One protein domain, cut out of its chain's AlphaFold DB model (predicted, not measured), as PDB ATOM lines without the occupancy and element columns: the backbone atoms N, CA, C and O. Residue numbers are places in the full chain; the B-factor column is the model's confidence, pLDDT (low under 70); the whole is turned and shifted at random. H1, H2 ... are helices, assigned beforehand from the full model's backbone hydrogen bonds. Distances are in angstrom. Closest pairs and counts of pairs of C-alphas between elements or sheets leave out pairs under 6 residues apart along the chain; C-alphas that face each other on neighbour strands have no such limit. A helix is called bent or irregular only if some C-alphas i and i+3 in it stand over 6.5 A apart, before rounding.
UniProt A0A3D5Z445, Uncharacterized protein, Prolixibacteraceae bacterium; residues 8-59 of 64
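What this domain is: This is residues 8 to 59 of the 64 residues of an uncharacterized protein of Prolixibacteraceae bacterium (UniProt A0A3D5Z445). Two helices, H1 and the shorter H3, are side by side and run opposite ways, with the very short helix H2 and its turns at the end where the chain passes from one to the other. The small helix H4 lies at the other end, near the start of H1 and the end of H3, and H1 has a kink before it reaches the turn to H2. The printed part has 52 residues with four named helices, in the order H1, H2, H3, H4, and no named strand; the class is all helix. The whole is only just compact, close to loose, with a radius of gyration of the C-alphas of 11.4 A, and it is elongated, spanning 33 by 17 by 16 A along its three main axes.

Where its parts are: H1 is residues 8 to 26, 19 residues, the longest helix by residues. It begins at C-alpha 8, at (-48.569, -6.318, -33.955), and measures 26.2 A from first to last C-alpha. H1 is irregular: the C-alphas of Cys 20 and Pro 23 are 7.2 A apart, against about 5 A in a regular helix, and it has a kink of 41 degrees near residue 20. H2 follows at residues 29 to 32, with 5.4 A from first to last C-alpha. H3 is residues 34 to 47, from C-alpha 34 at (-29.127, -9.863, -54.261) to C-alpha 47, and measures 20.1 A. H4 is residues 52 to 58 and measures 10.2 A, ending with C-alpha 58 at (-38.663, -8.950, -30.381).

How they stand to each other: H1 and H3 touch, with 10 pairs of C-alphas within 8 A. Their closest C-alphas are those of Leu 14 and Tyr 43, 6.5 A apart, and H1 touches H3 with residues 14 to 21 alone. Their lines stand at a steep tilt of 39 degrees, and they run opposite ways. H1 and H2 are close but not clearly touching; their closest C-alphas, those of Ser 24 and Ile 30, are 4.9 A apart. H2 and H3 only just touch, with 3 pairs of C-alphas within 8 A, and only at the corner by their link. Their closest C-alphas are those of Ile 30 and Leu 36, 5.7 A apart, and H3 touches H2 with residues 36 to 37 alone. H4 touches no helix. H3 and H4 are close but not clearly touching: the C-alphas of Val 47 and Arg 55, their closest, are 6.4 A apart, and the two run opposite ways at a steep tilt of 52 degrees. H1 and H4 are also close but not clearly touching, with their closest C-alphas, those of Asp 11 and His 58, 7.9 A apart; they run the same way at a steep tilt of 55 degrees. H2 and H4 are apart. In H3 and H4 every O i to N i+4 pair is within hydrogen-bond range, in H1 13 of 15 are, and H2 is too short for such a pair.

The domain as a whole: The two C-alphas farthest apart are those of Glu 32 and Val 53, at 33.2 A. The first and last printed C-alphas, those of Ala 8 and His 59, are 12.7 A apart. The printed part has no cut, and it lies within a full chain of 64 residues. The links from H1 to H2, from H2 to H3 and from H3 to H4 are tight, with 2, 1 and 4 residues between the helices. The mean pLDDT of the printed part is 93.8, and no printed residue is under 70 in this predicted model.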
ATOM      1  N   ALA A   8     -48.495  -4.858 -34.044       91.38
ATOM      2  CA  ALA A   8     -48.569  -6.318 -33.955       91.38
ATOM      3  C   ALA A   8     -48.577  -6.982 -35.342       91.38
ATOM      4  O   ALA A   8     -48.021  -8.058 -35.549       91.38
ATOM      5  N   THR A   9     -49.207  -6.344 -36.323       93.62
ATOM      6  CA  THR A   9     -49.170  -6.770 -37.719       93.62
ATOM      7  C   THR A   9     -47.780  -6.566 -38.311       93.62
ATOM      8  O   THR A   9     -47.268  -7.480 -38.954       93.62
ATOM      9  N   THR A  10     -47.137  -5.433 -38.028       94.12
ATOM     10  CA  THR A  10     -45.753  -5.162 -38.448       94.12
ATOM     11  C   THR A  10     -44.785  -6.206 -37.884       94.12
ATOM     12  O   THR A  10     -44.013  -6.793 -38.635       94.12
ATOM     13  N   ASP A  11     -44.888  -6.511 -36.591       94.12
ATOM     14  CA  ASP A  11     -44.092  -7.523 -35.891       94.12
ATOM     15  C   ASP A  11     -44.196  -8.916 -36.534       94.12
ATOM     16  O   ASP A  11     -43.193  -9.549 -36.868       94.12
ATOM     17  N   ARG A  12     -45.424  -9.375 -36.810       95.44
ATOM     18  CA  ARG A  12     -45.660 -10.664 -37.483       95.44
ATOM     19  C   ARG A  12     -45.028 -10.725 -38.870       95.44
ATOM     20  O   ARG A  12     -44.500 -11.769 -39.245       95.44
ATOM     21  N   LEU A  13     -45.078  -9.629 -39.627       96.38
ATOM     22  CA  LEU A  13     -44.459  -9.563 -40.951       96.38
ATOM     23  C   LEU A  13     -42.931  -9.587 -40.858       96.38
ATOM     24  O   LEU A  13     -42.293 -10.306 -41.621       96.38
ATOM     25  N   LEU A  14     -42.344  -8.876 -39.894       96.94
ATOM     26  CA  LEU A  14     -40.901  -8.906 -39.651       96.94
ATOM     27  C   LEU A  14     -40.418 -10.300 -39.230       96.94
ATOM     28  O   LEU A  14     -39.390 -10.763 -39.719       96.94
ATOM     29  N   ASN A  15     -41.196 -11.014 -38.414       96.19
ATOM     30  CA  ASN A  15     -40.918 -12.410 -38.073       96.19
ATOM     31  C   ASN A  15     -40.988 -13.337 -39.296       96.19
ATOM     32  O   ASN A  15     -40.153 -14.229 -39.441       96.19
ATOM     33  N   ALA A  16     -41.939 -13.114 -40.206       97.44
ATOM     34  CA  ALA A  16     -42.008 -13.864 -41.458       97.44
ATOM     35  C   ALA A  16     -40.791 -13.590 -42.361       97.44
ATOM     36  O   ALA A  16     -40.254 -14.519 -42.959       97.44
ATOM     37  N   ILE A  17     -40.316 -12.342 -42.418       97.19
ATOM     38  CA  ILE A  17     -39.085 -11.998 -43.142       97.19
ATOM     39  C   ILE A  17     -37.881 -12.720 -42.526       97.19
ATOM     40  O   ILE A  17     -37.127 -13.361 -43.255       97.19
ATOM     41  N   MET A  18     -37.733 -12.698 -41.197       96.06
ATOM     42  CA  MET A  18     -36.660 -13.429 -40.511       96.06
ATOM     43  C   MET A  18     -36.707 -14.932 -40.773       96.06
ATOM     44  O   MET A  18     -35.663 -15.543 -40.973       96.06
ATOM     45  N   PHE A  19     -37.899 -15.528 -40.822       95.56
ATOM     46  CA  PHE A  19     -38.054 -16.937 -41.177       95.56
ATOM     47  C   PHE A  19     -37.522 -17.236 -42.588       95.56
ATOM     48  O   PHE A  19     -36.836 -18.236 -42.784       95.56
ATOM     49  N   CYS A  20     -37.794 -16.358 -43.558       94.50
ATOM     50  CA  CYS A  20     -37.279 -16.496 -44.922       94.50
ATOM     51  C   CYS A  20     -35.756 -16.321 -45.002       94.50
ATOM     52  O   CYS A  20     -35.109 -17.015 -45.782       94.50
ATOM     53  N   LEU A  21     -35.191 -15.398 -44.219       95.31
ATOM     54  CA  LEU A  21     -33.753 -15.113 -44.211       95.31
ATOM     55  C   LEU A  21     -32.942 -16.152 -43.425       95.31
ATOM     56  O   LEU A  21     -31.775 -16.361 -43.745       95.31
ATOM     57  N   GLY A  22     -33.548 -16.798 -42.423       94.06
ATOM     58  CA  GLY A  22     -32.889 -17.686 -41.458       94.06
ATOM     59  C   GLY A  22     -31.884 -18.665 -42.071       94.06
ATOM     60  O   GLY A  22     -30.710 -18.592 -41.714       94.06
ATOM     61  N   PRO A  23     -32.281 -19.508 -43.047       94.44
ATOM     62  CA  PRO A  23     -31.365 -20.469 -43.658       94.44
ATOM     63  C   PRO A  23     -30.094 -19.829 -44.236       94.44
ATOM     64  O   PRO A  23     -29.005 -20.355 -44.037       94.44
ATOM     65  N   SER A  24     -30.226 -18.672 -44.894       94.25
ATOM     66  CA  SER A  24     -29.103 -17.965 -45.525       94.25
ATOM     67  C   SER A  24     -28.252 -17.143 -44.556       94.25
ATOM     68  O   SER A  24     -27.137 -16.743 -44.894       94.25
ATOM     69  N   LEU A  25     -28.777 -16.849 -43.364       92.12
ATOM     70  CA  LEU A  25     -28.000 -16.260 -42.275       92.12
ATOM     71  C   LEU A  25     -27.146 -17.319 -41.582       92.12
ATOM     72  O   LEU A  25     -25.983 -17.057 -41.285       92.12
ATOM     73  N   ASP A  26     -27.704 -18.511 -41.371       91.69
ATOM     74  CA  ASP A  26     -27.032 -19.604 -40.667       91.69
ATOM     75  C   ASP A  26     -25.809 -20.135 -41.434       91.69
ATOM     76  O   ASP A  26     -24.796 -20.483 -40.822       91.69
ATOM     77  N   ASP A  27     -25.872 -20.176 -42.768       91.31
ATOM     78  CA  ASP A  27     -24.774 -20.634 -43.632       91.31
ATOM     79  C   ASP A  27     -23.973 -19.496 -44.298       91.31
ATOM     80  O   ASP A  27     -23.034 -19.753 -45.053       91.31
ATOM     81  N   ASN A  28     -24.300 -18.239 -43.970       86.94
ATOM     82  CA  ASN A  28     -23.676 -17.018 -44.489       86.94
ATOM     83  C   ASN A  28     -23.788 -16.830 -46.021       86.94
ATOM     84  O   ASN A  28     -23.028 -16.057 -46.614       86.94
ATOM     85  N   SER A  29     -24.754 -17.494 -46.669       92.38
ATOM     86  CA  SER A  29     -25.026 -17.379 -48.112       92.38
ATOM     87  C   SER A  29     -25.838 -16.139 -48.501       92.38
ATOM     88  O   SER A  29     -26.101 -15.915 -49.682       92.38
ATOM     89  N   ILE A  30     -26.223 -15.279 -47.550       92.19
ATOM     90  CA  ILE A  30     -27.092 -14.118 -47.817       92.19
ATOM     91  C   ILE A  30     -26.574 -13.197 -48.939       92.19
ATOM     92  O   ILE A  30     -27.357 -12.608 -49.682       92.19
ATOM     93  N   ARG A  31     -25.247 -13.103 -49.099       88.88
ATOM     94  CA  ARG A  31     -24.583 -12.278 -50.124       88.88
ATOM     95  C   ARG A  31     -24.582 -12.913 -51.516       88.88
ATOM     96  O   ARG A  31     -24.248 -12.242 -52.487       88.88
ATOM     97  N   GLU A  32     -24.943 -14.187 -51.625       90.62
ATOM     98  CA  GLU A  32     -24.988 -14.922 -52.891       90.62
ATOM     99  C   GLU A  32     -26.257 -14.614 -53.695       90.62
ATOM    100  O   GLU A  32     -26.301 -14.855 -54.903       90.62
ATOM    101  N   SER A  33     -27.284 -14.040 -53.055       91.25
ATOM    102  CA  SER A  33     -28.527 -13.644 -53.713       91.25
ATOM    103  C   SER A  33     -28.872 -12.177 -53.436       91.25
ATOM    104  O   SER A  33     -29.214 -11.842 -52.303       91.25
ATOM    105  N   PRO A  34     -28.853 -11.290 -54.452       93.25
ATOM    106  CA  PRO A  34     -29.127  -9.863 -54.261       93.25
ATOM    107  C   PRO A  34     -30.457  -9.565 -53.555       93.25
ATOM    108  O   PRO A  34     -30.512  -8.705 -52.684       93.25
ATOM    109  N   TRP A  35     -31.512 -10.327 -53.856       94.88
ATOM    110  CA  TRP A  35     -32.826 -10.120 -53.241       94.88
ATOM    111  C   TRP A  35     -32.854 -10.459 -51.741       94.88
ATOM    112  O   TRP A  35     -33.639  -9.870 -51.005       94.88
ATOM    113  N   LEU A  36     -32.010 -11.391 -51.272       95.25
ATOM    114  CA  LEU A  36     -31.898 -11.715 -49.847       95.25
ATOM    115  C   LEU A  36     -31.229 -10.573 -49.084       95.25
ATOM    116  O   LEU A  36     -31.673 -10.227 -47.990       95.25
ATOM    117  N   LEU A  37     -30.195  -9.971 -49.678       94.75
ATOM    118  CA  LEU A  37     -29.530  -8.799 -49.118       94.75
ATOM    119  C   LEU A  37     -30.504  -7.617 -49.022       94.75
ATOM    120  O   LEU A  37     -30.669  -7.059 -47.942       94.75
ATOM    121  N   GLU A  38     -31.220  -7.311 -50.108       96.12
ATOM    122  CA  GLU A  38     -32.242  -6.251 -50.132       96.12
ATOM    123  C   GLU A  38     -33.357  -6.498 -49.099       96.12
ATOM    124  O   GLU A  38     -33.828  -5.571 -48.432       96.12
ATOM    125  N   LEU A  39     -33.779  -7.756 -48.933       96.94
ATOM    126  CA  LEU A  39     -34.795  -8.133 -47.954       96.94
ATOM    127  C   LEU A  39     -34.295  -7.940 -46.514       96.94
ATOM    128  O   LEU A  39     -35.041  -7.453 -45.661       96.94
ATOM    129  N   ALA A  40     -33.038  -8.284 -46.241       96.38
ATOM    130  CA  ALA A  40     -32.422  -8.107 -44.932       96.38
ATOM    131  C   ALA A  40     -32.159  -6.628 -44.592       96.38
ATOM    132  O   ALA A  40     -32.365  -6.204 -43.452       96.38
ATOM    133  N   GLU A  41     -31.775  -5.818 -45.580       96.31
ATOM    134  CA  GLU A  41     -31.685  -4.360 -45.448       96.31
ATOM    135  C   GLU A  41     -33.059  -3.751 -45.147       96.31
ATOM    136  O   GLU A  41     -33.207  -3.011 -44.173       96.31
ATOM    137  N   SER A  42     -34.090  -4.147 -45.901       96.94
ATOM    138  CA  SER A  42     -35.474  -3.706 -45.679       96.94
ATOM    139  C   SER A  42     -35.982  -4.082 -44.284       96.94
ATOM    140  O   SER A  42     -36.620  -3.271 -43.610       96.94
ATOM    141  N   TYR A  43     -35.666  -5.292 -43.815       97.25
ATOM    142  CA  TYR A  43     -35.962  -5.713 -42.448       97.25
ATOM    143  C   TYR A  43     -35.309  -4.773 -41.425       97.25
ATOM    144  O   TYR A  43     -36.003  -4.233 -40.563       97.25
ATOM    145  N   ASN A  44     -34.005  -4.502 -41.552       97.31
ATOM    146  CA  ASN A  44     -33.297  -3.592 -40.649       97.31
ATOM    147  C   ASN A  44     -33.913  -2.183 -40.656       97.31
ATOM    148  O   ASN A  44     -34.132  -1.602 -39.589       97.31
ATOM    149  N   GLU A  45     -34.250  -1.644 -41.831       96.56
ATOM    150  CA  GLU A  45     -34.901  -0.335 -41.971       96.56
ATOM    151  C   GLU A  45     -36.267  -0.254 -41.281       96.56
ATOM    152  O   GLU A  45     -36.652   0.805 -40.775       96.56
ATOM    153  N   MET A  46     -37.026  -1.347 -41.278       94.94
ATOM    154  CA  MET A  46     -38.308  -1.416 -40.584       94.94
ATOM    155  C   MET A  46     -38.119  -1.568 -39.073       94.94
ATOM    156  O   MET A  46     -38.772  -0.865 -38.301       94.94
ATOM    157  N   VAL A  47     -37.186  -2.417 -38.642       95.88
ATOM    158  CA  VAL A  47     -36.877  -2.649 -37.224       95.88
ATOM    159  C   VAL A  47     -36.430  -1.363 -36.527       95.88
ATOM    160  O   VAL A  47     -36.838  -1.108 -35.393       95.88
ATOM    161  N   VAL A  48     -35.647  -0.495 -37.181       94.94
ATOM    162  CA  VAL A  48     -35.232   0.790 -36.579       94.94
ATOM    163  C   VAL A  48     -36.372   1.801 -36.423       94.94
ATOM    164  O   VAL A  48     -36.239   2.727 -35.623       94.94
ATOM    165  N   LYS A  49     -37.480   1.631 -37.155       92.75
ATOM    166  CA  LYS A  49     -38.679   2.483 -37.066       92.75
ATOM    167  C   LYS A  49     -39.657   2.015 -35.982       92.75
ATOM    168  O   LYS A  49     -40.571   2.763 -35.639       92.75
ATOM    169  N   LEU A  50     -39.480   0.806 -35.441       91.81
ATOM    170  CA  LEU A  50     -40.298   0.305 -34.339       91.81
ATOM    171  C   LEU A  50     -40.037   1.076 -33.033       91.81
ATOM    172  O   LEU A  50     -38.919   1.550 -32.800       91.81
ATOM    173  N   PRO A  51     -41.032   1.153 -32.128       93.25
ATOM    174  CA  PRO A  51     -40.812   1.653 -30.777       93.25
ATOM    175  C   PRO A  51     -39.671   0.902 -30.083       93.25
ATOM    176  O   PRO A  51     -39.603  -0.325 -30.141       93.25
ATOM    177  N   VAL A  52     -38.796   1.635 -29.389       90.12
ATOM    178  CA  VAL A  52     -37.547   1.092 -28.821       90.12
ATOM    179  C   VAL A  52     -37.777  -0.135 -27.940       90.12
ATOM    180  O   VAL A  52     -37.055  -1.113 -28.092       90.12
ATOM    181  N   VAL A  53     -38.770  -0.086 -27.047       90.94
ATOM    182  CA  VAL A  53     -39.092  -1.207 -26.144       90.94
ATOM    183  C   VAL A  53     -39.468  -2.447 -26.955       90.94
ATOM    184  O   VAL A  53     -38.859  -3.493 -26.790       90.94
ATOM    185  N   TRP A  54     -40.377  -2.289 -27.921       90.12
ATOM    186  CA  TRP A  54     -40.832  -3.387 -28.773       90.12
ATOM    187  C   TRP A  54     -39.692  -4.007 -29.583       90.12
ATOM    188  O   TRP A  54     -39.546  -5.221 -29.656       90.12
ATOM    189  N   ARG A  55     -38.843  -3.154 -30.164       89.88
ATOM    190  CA  ARG A  55     -37.662  -3.587 -30.911       89.88
ATOM    191  C   ARG A  55     -36.754  -4.467 -30.056       89.88
ATOM    192  O   ARG A  55     -36.354  -5.523 -30.522       89.88
ATOM    193  N   LEU A  56     -36.414  -4.019 -28.844       88.00
ATOM    194  CA  LEU A  56     -35.472  -4.720 -27.963       88.00
ATOM    195  C   LEU A  56     -35.991  -6.088 -27.514       88.00
ATOM    196  O   LEU A  56     -35.188  -7.001 -27.337       88.00
ATOM    197  N   ASP A  57     -37.306  -6.223 -27.357       91.31
ATOM    198  CA  ASP A  57     -37.910  -7.468 -26.896       91.31
ATOM    199  C   ASP A  57     -38.053  -8.506 -28.028       91.31
ATOM    200  O   ASP A  57     -38.064  -9.705 -27.753       91.31
ATOM    201  N   HIS A  58     -38.205  -8.074 -29.290       89.94
ATOM    202  CA  HIS A  58     -38.663  -8.950 -30.381       89.94
ATOM    203  C   HIS A  58     -37.685  -9.102 -31.557       89.94
ATOM    204  O   HIS A  58     -37.717 -10.122 -32.244       89.94
ATOM    205  N   HIS A  59     -36.819  -8.120 -31.822       95.00
ATOM    206  CA  HIS A  59     -36.030  -8.083 -33.054       95.00
ATOM    207  C   HIS A  59     -34.563  -7.719 -32.811       95.00
ATOM    208  O   HIS A  59     -34.227  -6.840 -32.020       95.00
TER     209      HIS A  59